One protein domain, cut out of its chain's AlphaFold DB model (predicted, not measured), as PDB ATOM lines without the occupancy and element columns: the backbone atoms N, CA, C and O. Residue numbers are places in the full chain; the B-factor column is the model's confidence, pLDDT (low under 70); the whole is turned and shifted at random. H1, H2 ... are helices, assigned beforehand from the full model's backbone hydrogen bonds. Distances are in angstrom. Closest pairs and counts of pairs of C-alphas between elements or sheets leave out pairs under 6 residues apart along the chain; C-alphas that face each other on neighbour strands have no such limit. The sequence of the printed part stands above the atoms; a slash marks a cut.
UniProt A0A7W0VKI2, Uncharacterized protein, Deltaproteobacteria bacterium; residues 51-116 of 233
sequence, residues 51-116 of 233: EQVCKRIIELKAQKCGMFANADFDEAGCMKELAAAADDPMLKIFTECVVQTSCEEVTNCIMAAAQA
ATOM      1  N   GLU A  51     277.276 200.901 271.338       95.06
ATOM      2  CA  GLU A  51     276.345 199.776 271.483       95.06
ATOM      3  C   GLU A  51     275.349 199.714 270.318       95.06
ATOM      4  O   GLU A  51     275.081 198.640 269.778       95.06
ATOM      5  N   GLN A  52     274.822 200.866 269.885       94.00
ATOM      6  CA  GLN A  52     273.925 200.944 268.728       94.00
ATOM      7  C   GLN A  52     274.637 200.514 267.445       94.00
ATOM      8  O   GLN A  52     274.067 199.764 266.651       94.00
ATOM      9  N   VAL A  53     275.888 200.942 267.264       94.81
ATOM     10  CA  VAL A  53     276.719 200.532 266.127       94.81
ATOM     11  C   VAL A  53     276.955 199.022 266.159       94.81
ATOM     12  O   VAL A  53     276.701 198.350 265.161       94.81
ATOM     13  N   CYS A  54     277.375 198.456 267.292       96.00
ATOM     14  CA  CYS A  54     277.663 197.024 267.386       96.00
ATOM     15  C   CYS A  54     276.434 196.150 267.178       96.00
ATOM     16  O   CYS A  54     276.485 195.191 266.401       96.00
ATOM     17  N   LYS A  55     275.306 196.518 267.787       95.25
ATOM     18  CA  LYS A  55     274.029 195.851 267.537       95.25
ATOM     19  C   LYS A  55     273.690 195.867 266.048       95.25
ATOM     20  O   LYS A  55     273.330 194.836 265.480       95.25
ATOM     21  N   ARG A  56     273.865 197.017 265.395       94.88
ATOM     22  CA  ARG A  56     273.578 197.170 263.971       94.88
ATOM     23  C   ARG A  56     274.502 196.334 263.086       94.88
ATOM     24  O   ARG A  56     274.032 195.714 262.137       94.88
ATOM     25  N   ILE A  57     275.789 196.243 263.406       94.12
ATOM     26  CA  ILE A  57     276.729 195.381 262.673       94.12
ATOM     27  C   ILE A  57     276.319 193.906 262.767       94.12
ATOM     28  O   ILE A  57     276.363 193.195 261.763       94.12
ATOM     29  N   ILE A  58     275.876 193.445 263.939       94.88
ATOM     30  CA  ILE A  58     275.397 192.067 264.127       94.88
ATOM     31  C   ILE A  58     274.141 191.804 263.287       94.88
ATOM     32  O   ILE A  58     274.032 190.747 262.664       94.88
ATOM     33  N   GLU A  59     273.220 192.767 263.207       94.00
ATOM     34  CA  GLU A  59     272.055 192.683 262.318       94.00
ATOM     35  C   GLU A  59     272.471 192.587 260.842       94.00
ATOM     36  O   GLU A  59     271.983 191.714 260.121       94.00
ATOM     37  N   LEU A  60     273.410 193.428 260.390       94.12
ATOM     38  CA  LEU A  60     273.940 193.402 259.019       94.12
ATOM     39  C   LEU A  60     274.649 192.075 258.706       94.12
ATOM     40  O   LEU A  60     274.485 191.524 257.614       94.12
ATOM     41  N   LYS A  61     275.387 191.516 259.671       95.06
ATOM     42  CA  LYS A  61     275.988 190.177 259.583       95.06
ATOM     43  C   LYS A  61     274.915 189.098 259.433       95.06
ATOM     44  O   LYS A  61     275.021 188.266 258.534       95.06
ATOM     45  N   ALA A  62     273.862 189.126 260.252       94.56
ATOM     46  CA  ALA A  62     272.751 188.174 260.164       94.56
ATOM     47  C   ALA A  62     272.020 188.251 258.809       94.56
ATOM     48  O   ALA A  62     271.585 187.231 258.276       94.56
ATOM     49  N   GLN A  63     271.954 189.444 258.216       94.81
ATOM     50  CA  GLN A  63     271.415 189.688 256.875       94.81
ATOM     51  C   GLN A  63     272.402 189.354 255.738       94.81
ATOM     52  O   GLN A  63     272.047 189.471 254.567       94.81
ATOM     53  N   LYS A  64     273.626 188.902 256.059       94.25
ATOM     54  CA  LYS A  64     274.720 188.613 255.112       94.25
ATOM     55  C   LYS A  64     275.073 189.804 254.216       94.25
ATOM     56  O   LYS A  64     275.299 189.655 253.014       94.25
ATOM     57  N   CYS A  65     275.126 190.993 254.799       92.50
ATOM     58  CA  CYS A  65     275.295 192.223 254.043       92.50
ATOM     59  C   CYS A  65     276.757 192.522 253.725       92.50
ATOM     60  O   CYS A  65     277.526 192.919 254.598       92.50
ATOM     61  N   GLY A  66     277.127 192.348 252.453       87.19
ATOM     62  CA  GLY A  66     278.421 192.755 251.903       87.19
ATOM     63  C   GLY A  66     279.604 192.287 252.751       87.19
ATOM     64  O   GLY A  66     279.737 191.104 253.064       87.19
ATOM     65  N   MET A  67     280.448 193.237 253.158       86.81
ATOM     66  CA  MET A  67     281.647 192.963 253.958       86.81
ATOM     67  C   MET A  67     281.366 192.468 255.388       86.81
ATOM     68  O   MET A  67     282.253 191.898 256.015       86.81
ATOM     69  N   PHE A  68     280.140 192.623 255.902       92.25
ATOM     70  CA  PHE A  68     279.761 192.156 257.241       92.25
ATOM     71  C   PHE A  68     279.405 190.667 257.279       92.25
ATOM     72  O   PHE A  68     279.377 190.073 258.354       92.25
ATOM     73  N   ALA A  69     279.147 190.045 256.122       92.88
ATOM     74  CA  ALA A  69     278.682 188.660 256.043       92.88
ATOM     75  C   ALA A  69     279.652 187.652 256.683       92.88
ATOM     76  O   ALA A  69     279.217 186.625 257.199       92.88
ATOM     77  N   ASN A  70     280.949 187.967 256.669       90.44
ATOM     78  CA  ASN A  70     282.021 187.100 257.163       90.44
ATOM     79  C   ASN A  70     282.696 187.644 258.431       90.44
ATOM     80  O   ASN A  70     283.755 187.157 258.815       90.44
ATOM     81  N   ALA A  71     282.126 188.673 259.062       88.75
ATOM     82  CA  ALA A  71     282.683 189.243 260.280       88.75
ATOM     83  C   ALA A  71     282.630 188.218 261.426       88.75
ATOM     84  O   ALA A  71     281.551 187.726 261.759       88.75
ATOM     85  N   ASP A  72     283.766 187.905 262.051       89.69
ATOM     86  CA  ASP A  72     283.858 186.915 263.135       89.69
ATOM     87  C   ASP A  72     284.013 187.579 264.508       89.69
ATOM     88  O   ASP A  72     285.032 187.473 265.184       89.69
ATOM     89  N   PHE A  73     282.993 188.337 264.898       88.69
ATOM     90  CA  PHE A  73     282.876 188.874 266.246       88.69
ATOM     91  C   PHE A  73     281.419 188.854 266.717       88.69
ATOM     92  O   PHE A  73     280.477 188.825 265.911       88.69
ATOM     93  N   ASP A  74     281.261 188.820 268.037       93.06
ATOM     94  CA  ASP A  74     280.014 189.041 268.760       93.06
ATOM     95  C   ASP A  74     279.947 190.495 269.269       93.06
ATOM     96  O   ASP A  74     280.774 191.336 268.908       93.06
ATOM     97  N   GLU A  75     278.941 190.825 270.078       92.94
ATOM     98  CA  GLU A  75     278.751 192.191 270.585       92.94
ATOM     99  C   GLU A  75     279.920 192.655 271.460       92.94
ATOM    100  O   GLU A  75     280.411 193.770 271.294       92.94
ATOM    101  N   ALA A  76     280.425 191.781 272.334       94.38
ATOM    102  CA  ALA A  76     281.558 192.090 273.199       94.38
ATOM    103  C   ALA A  76     282.850 192.292 272.390       94.38
ATOM    104  O   ALA A  76     283.607 193.229 272.654       94.38
ATOM    105  N   GLY A  77     283.081 191.446 271.382       95.12
ATOM    106  CA  GLY A  77     284.177 191.589 270.429       95.12
ATOM    107  C   GLY A  77     284.084 192.902 269.659       95.12
ATOM    108  O   GLY A  77     285.050 193.656 269.632       95.12
ATOM    109  N   CYS A  78     282.908 193.233 269.124       95.69
ATOM    110  CA  CYS A  78     282.684 194.496 268.426       95.69
ATOM    111  C   CYS A  78     282.990 195.713 269.310       95.69
ATOM    112  O   CYS A  78     283.726 196.605 268.892       95.69
ATOM    113  N   MET A  79     282.480 195.740 270.546       96.06
ATOM    114  CA  MET A  79     282.702 196.857 271.471       96.06
ATOM    115  C   MET A  79     284.185 197.050 271.786       96.06
ATOM    116  O   MET A  79     284.671 198.178 271.861       96.06
ATOM    117  N   LYS A  80     284.920 195.945 271.936       94.88
ATOM    118  CA  LYS A  80     286.366 195.968 272.147       94.88
ATOM    119  C   LYS A  80     287.107 196.556 270.942       94.88
ATOM    120  O   LYS A  80     287.994 197.383 271.141       94.88
ATOM    121  N   GLU A  81     286.743 196.157 269.725       92.19
ATOM    122  CA  GLU A  81     287.363 196.674 268.497       92.19
ATOM    123  C   GLU A  81     287.028 198.159 268.269       92.19
ATOM    124  O   GLU A  81     287.930 198.948 267.989       92.19
ATOM    125  N   LEU A  82     285.771 198.579 268.481       93.25
ATOM    126  CA  LEU A  82     285.381 199.995 268.402       93.25
ATOM    127  C   LEU A  82     286.162 200.857 269.399       93.25
ATOM    128  O   LEU A  82     286.647 201.926 269.039       93.25
ATOM    129  N   ALA A  83     286.313 200.395 270.643       93.00
ATOM    130  CA  ALA A  83     287.071 201.121 271.657       93.00
ATOM    131  C   ALA A  83     288.566 201.219 271.308       93.00
ATOM    132  O   ALA A  83     289.188 202.252 271.549       93.00
ATOM    133  N   ALA A  84     289.146 200.165 270.725       91.12
ATOM    134  CA  ALA A  84     290.548 200.150 270.309       91.12
ATOM    135  C   ALA A  84     290.839 201.091 269.126       91.12
ATOM    136  O   ALA A  84     291.964 201.572 268.999       91.12
ATOM    137  N   ALA A  85     289.837 201.359 268.286       89.06
ATOM    138  CA  ALA A  85     289.930 202.224 267.113       89.06
ATOM    139  C   ALA A  85     289.223 203.583 267.301       89.06
ATOM    140  O   ALA A  85     288.948 204.267 266.320       89.06
ATOM    141  N   ALA A  86     288.939 204.001 268.541       89.12
ATOM    142  CA  ALA A  86     288.163 205.213 268.828       89.12
ATOM    143  C   ALA A  86     288.757 206.506 268.227       89.12
ATOM    144  O   ALA A  86     288.008 207.424 267.902       89.12
ATOM    145  N   ASP A  87     290.080 206.553 268.045       85.25
ATOM    146  CA  ASP A  87     290.798 207.683 267.442       85.25
ATOM    147  C   ASP A  87     291.009 207.536 265.918       85.25
ATOM    148  O   ASP A  87     291.647 208.386 265.295       85.25
ATOM    149  N   ASP A  88     290.507 206.461 265.297       81.94
ATOM    150  CA  ASP A  88     290.632 206.235 263.857       81.94
ATOM    151  C   ASP A  88     289.585 207.073 263.090       81.94
ATOM    152  O   ASP A  88     288.374 206.868 263.251       81.94
ATOM    153  N   PRO A  89     290.000 208.006 262.212       80.69
ATOM    154  CA  PRO A  89     289.070 208.810 261.423       80.69
ATOM    155  C   PRO A  89     288.187 207.966 260.491       80.69
ATOM    156  O   PRO A  89     287.036 208.335 260.247       80.69
ATOM    157  N   MET A  90     288.670 206.815 260.010       80.81
ATOM    158  CA  MET A  90     287.864 205.889 259.212       80.81
ATOM    159  C   MET A  90     286.758 205.251 260.040       80.81
ATOM    160  O   MET A  90     285.663 205.029 259.517       80.81
ATOM    161  N   LEU A  91     287.007 204.996 261.329       86.88
ATOM    162  CA  LEU A  91     285.989 204.431 262.204       86.88
ATOM    163  C   LEU A  91     284.815 205.393 262.375       86.88
ATOM    164  O   LEU A  91     283.669 204.955 262.349       86.88
ATOM    165  N   LYS A  92     285.074 206.700 262.481       85.62
ATOM    166  CA  LYS A  92     284.006 207.702 262.568       85.62
ATOM    167  C   LYS A  92     283.090 207.675 261.345       85.62
ATOM    168  O   LYS A  92     281.872 207.673 261.481       85.62
ATOM    169  N   ILE A  93     283.663 207.617 260.146       85.56
ATOM    170  CA  ILE A  93     282.848 207.587 258.927       85.56
ATOM    171  C   ILE A  93     282.076 206.263 258.831       85.56
ATOM    172  O   ILE A  93     280.909 206.217 258.448       85.56
ATOM    173  N   PHE A  94     282.714 205.166 259.231       88.19
ATOM    174  CA  PHE A  94     282.077 203.862 259.275       88.19
ATOM    175  C   PHE A  94     280.886 203.828 260.240       88.19
ATOM    176  O   PHE A  94     279.824 203.329 259.873       88.19
ATOM    177  N   THR A  95     281.021 204.379 261.450       90.44
ATOM    178  CA  THR A  95     279.936 204.413 262.442       90.44
ATOM    179  C   THR A  95     278.768 205.280 261.962       90.44
ATOM    180  O   THR A  95     277.616 204.881 262.133       90.44
ATOM    181  N   GLU A  96     279.040 206.391 261.268       89.12
ATOM    182  CA  GLU A  96     278.030 207.231 260.601       89.12
ATOM    183  C   GLU A  96     277.301 206.499 259.458       89.12
ATOM    184  O   GLU A  96     276.108 206.716 259.229       89.12
ATOM    185  N   CYS A  97     277.980 205.593 258.752       91.56
ATOM    186  CA  CYS A  97     277.375 204.818 257.670       91.56
ATOM    187  C   CYS A  97     276.618 203.574 258.131       91.56
ATOM    188  O   CYS A  97     275.630 203.189 257.511       91.56
ATOM    189  N   VAL A  98     277.058 202.918 259.201       92.06
ATOM    190  CA  VAL A  98     276.448 201.670 259.683       92.06
ATOM    191  C   VAL A  98     275.024 201.886 260.192       92.06
ATOM    192  O   VAL A  98     274.193 200.984 260.089       92.06
ATOM    193  N   VAL A  99     274.712 203.083 260.688       87.25
ATOM    194  CA  VAL A  99     273.396 203.421 261.254       87.25
ATOM    195  C   VAL A  99     272.292 203.600 260.204       87.25
ATOM    196  O   VAL A  99     271.135 203.799 260.568       87.25
ATOM    197  N   GLN A 100     272.620 203.501 258.911       85.44
ATOM    198  CA  GLN A 100     271.640 203.548 257.825       85.44
ATOM    199  C   GLN A 100     270.710 202.322 257.834       85.44
ATOM    200  O   GLN A 100     271.035 201.254 258.366       85.44
ATOM    201  N   THR A 101     269.518 202.467 257.248       80.94
ATOM    202  CA  THR A 101     268.396 201.542 257.482       80.94
ATOM    203  C   THR A 101     268.474 200.246 256.683       80.94
ATOM    204  O   THR A 101     268.015 199.205 257.164       80.94
ATOM    205  N   SER A 102     269.129 200.255 255.520       91.56
ATOM    206  CA  SER A 102     269.282 199.072 254.666       91.56
ATOM    207  C   SER A 102     270.739 198.724 254.360       91.56
ATOM    208  O   SER A 102     271.638 199.558 254.428       91.56
ATOM    209  N   CYS A 103     270.983 197.470 253.976       92.44
ATOM    210  CA  CYS A 103     272.315 197.010 253.585       92.44
ATOM    211  C   CYS A 103     272.875 197.716 252.351       92.44
ATOM    212  O   CYS A 103     274.085 197.927 252.261       92.44
ATOM    213  N   GLU A 104     272.003 198.085 251.414       90.50
ATOM    214  CA  GLU A 104     272.382 198.862 250.238       90.50
ATOM    215  C   GLU A 104     272.815 200.275 250.638       90.50
ATOM    216  O   GLU A 104     273.885 200.714 250.227       90.50
ATOM    217  N   GLU A 105     272.065 200.950 251.513       89.12
ATOM    218  CA  GLU A 105     272.431 202.279 252.022       89.12
ATOM    219  C   GLU A 105     273.748 202.261 252.800       89.12
ATOM    220  O   GLU A 105     274.595 203.119 252.569       89.12
ATOM    221  N   VAL A 106     273.958 201.271 253.676       90.12
ATOM    222  CA  VAL A 106     275.222 201.125 254.417       90.12
ATOM    223  C   VAL A 106     276.386 200.920 253.446       90.12
ATOM    224  O   VAL A 106     277.405 201.598 253.551       90.12
ATOM    225  N   THR A 107     276.238 200.019 252.470       86.69
ATOM    226  CA  THR A 107     277.292 199.741 251.480       86.69
ATOM    227  C   THR A 107     277.586 200.980 250.639       86.69
ATOM    228  O   THR A 107     278.746 201.355 250.491       86.69
ATOM    229  N   ASN A 108     276.551 201.656 250.139       84.56
ATOM    230  CA  ASN A 108     276.689 202.877 249.351       84.56
ATOM    231  C   ASN A 108     277.316 204.008 250.165       84.56
ATOM    232  O   ASN A 108     278.173 204.710 249.641       84.56
ATOM    233  N   CYS A 109     276.954 204.156 251.439       88.81
ATOM    234  CA  CYS A 109     277.559 205.142 252.323       88.81
ATOM    235  C   CYS A 109     279.043 204.847 252.542       88.81
ATOM    236  O   CYS A 109     279.861 205.739 252.361       88.81
ATOM    237  N   ILE A 110     279.417 203.602 252.854       86.69
ATOM    238  CA  ILE A 110     280.820 203.228 253.095       86.69
ATOM    239  C   ILE A 110     281.652 203.369 251.819       86.69
ATOM    240  O   ILE A 110     282.773 203.867 251.870       86.69
ATOM    241  N   MET A 111     281.101 202.996 250.663       81.88
ATOM    242  CA  MET A 111     281.752 203.234 249.375       81.88
ATOM    243  C   MET A 111     281.896 204.730 249.090       81.88
ATOM    244  O   MET A 111     282.981 205.169 248.725       81.88
ATOM    245  N   ALA A 112     280.844 205.525 249.299       79.50
ATOM    246  CA  ALA A 112     280.881 206.971 249.107       79.50
ATOM    247  C   ALA A 112     281.848 207.653 250.080       79.50
ATOM    248  O   ALA A 112     282.516 208.595 249.693       79.50
ATOM    249  N   ALA A 113     281.969 207.160 251.307       82.31
ATOM    250  CA  ALA A 113     282.917 207.597 252.322       82.31
ATOM    251  C   ALA A 113     284.370 207.251 251.980       82.31
ATOM    252  O   ALA A 113     285.268 208.071 252.156       82.31
ATOM    253  N   ALA A 114     284.601 206.038 251.476       76.50
ATOM    254  CA  ALA A 114     285.908 205.607 250.992       76.50
ATOM    255  C   ALA A 114     286.326 206.367 249.720       76.50
ATOM    256  O   ALA A 114     287.516 206.517 249.454       76.50
ATOM    257  N   GLN A 115     285.349 206.836 248.942       70.38
ATOM    258  CA  GLN A 115     285.543 207.663 247.749       70.38
ATOM    259  C   GLN A 115     285.500 209.162 248.037       70.38
ATOM    260  O   GLN A 115     285.936 209.950 247.197       70.38
ATOM    261  N   ALA A 116     284.960 209.573 249.188       67.56
ATOM    262  CA  ALA A 116     284.946 210.963 249.583       67.56
ATOM    263  C   ALA A 116     286.403 211.411 249.605       67.56
ATOM    264  O   ALA A 116     287.256 210.652 250.083       67.56
TER     265      ALA A 116
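AT A GLANCE: This is residues 51 to 116 of the 233 residues of an uncharacterized protein of Deltaproteobacteria bacterium (UniProt A0A7W0VKI2). A helical hairpin, H3 and H4 side by side, is joined by a crossing helix, H1, to a fourth helix, H2, on the far side of H1 from H4. H2 and H3 run opposite ways at a shallow tilt of 32 degrees with a gap between them, and residues 83 to 89, of which 83 and 84 belong to H2 and 89 belongs to H3, stick out at one end. The printed part has 66 residues with four named helices, H1 to H4 in order along the chain, and no named strand; the class is all helix. It is compact, with a radius of gyration of the C-alphas of 11.2 A, and spans 28 by 28 by 18 A.

IN THESE COORDINATES: H1 is residues 51 to 62, 16.6 A long, from C-alpha 51 at (276.345, 199.776, 271.483). H2 is residues 75 to 84, 14.2 A. H3 is residues 89 to 98, 14.6 A. H4, the longest, is residues 103 to 115, 18.0 A, ending with C-alpha 115 at (285.543, 207.663, 247.749).

HOW THE PARTS SIT: H1 touches H2 at a steep tilt of 56 degrees, opposite ways; their closest C-alphas, of Cys 54 and Cys 78, are 5.7 A apart. H1 touches H3 with residues 53 to 57 alone, at a steep tilt of 64 degrees; the closest C-alphas are those of Val 53 and Thr 95, 6.2 A. H2 and H3 are close but not clearly touching, with the closest C-alphas, of Leu 82 and Leu 91, 7.6 A apart. H3 and H4 touch as a hairpin at a shallow tilt of 24 degrees, with the closest C-alphas, of Cys 97 and Cys 109, 5.4 A apart. H2 and H4 are apart. In H1, H2, H3 and H4 every O i to N i+4 pair is within hydrogen-bond range.

THE WHOLE: The C-alphas farthest apart, of Ala 76 and Ala 116, are 30.4 A apart. The printed part has no cut. The link from H1 to H2, residues 63 to 74, is long; those from H2 to H3 and from H3 to H4 are tight. The mean pLDDT of the printed part is 89.3, and residue 116 is under 70.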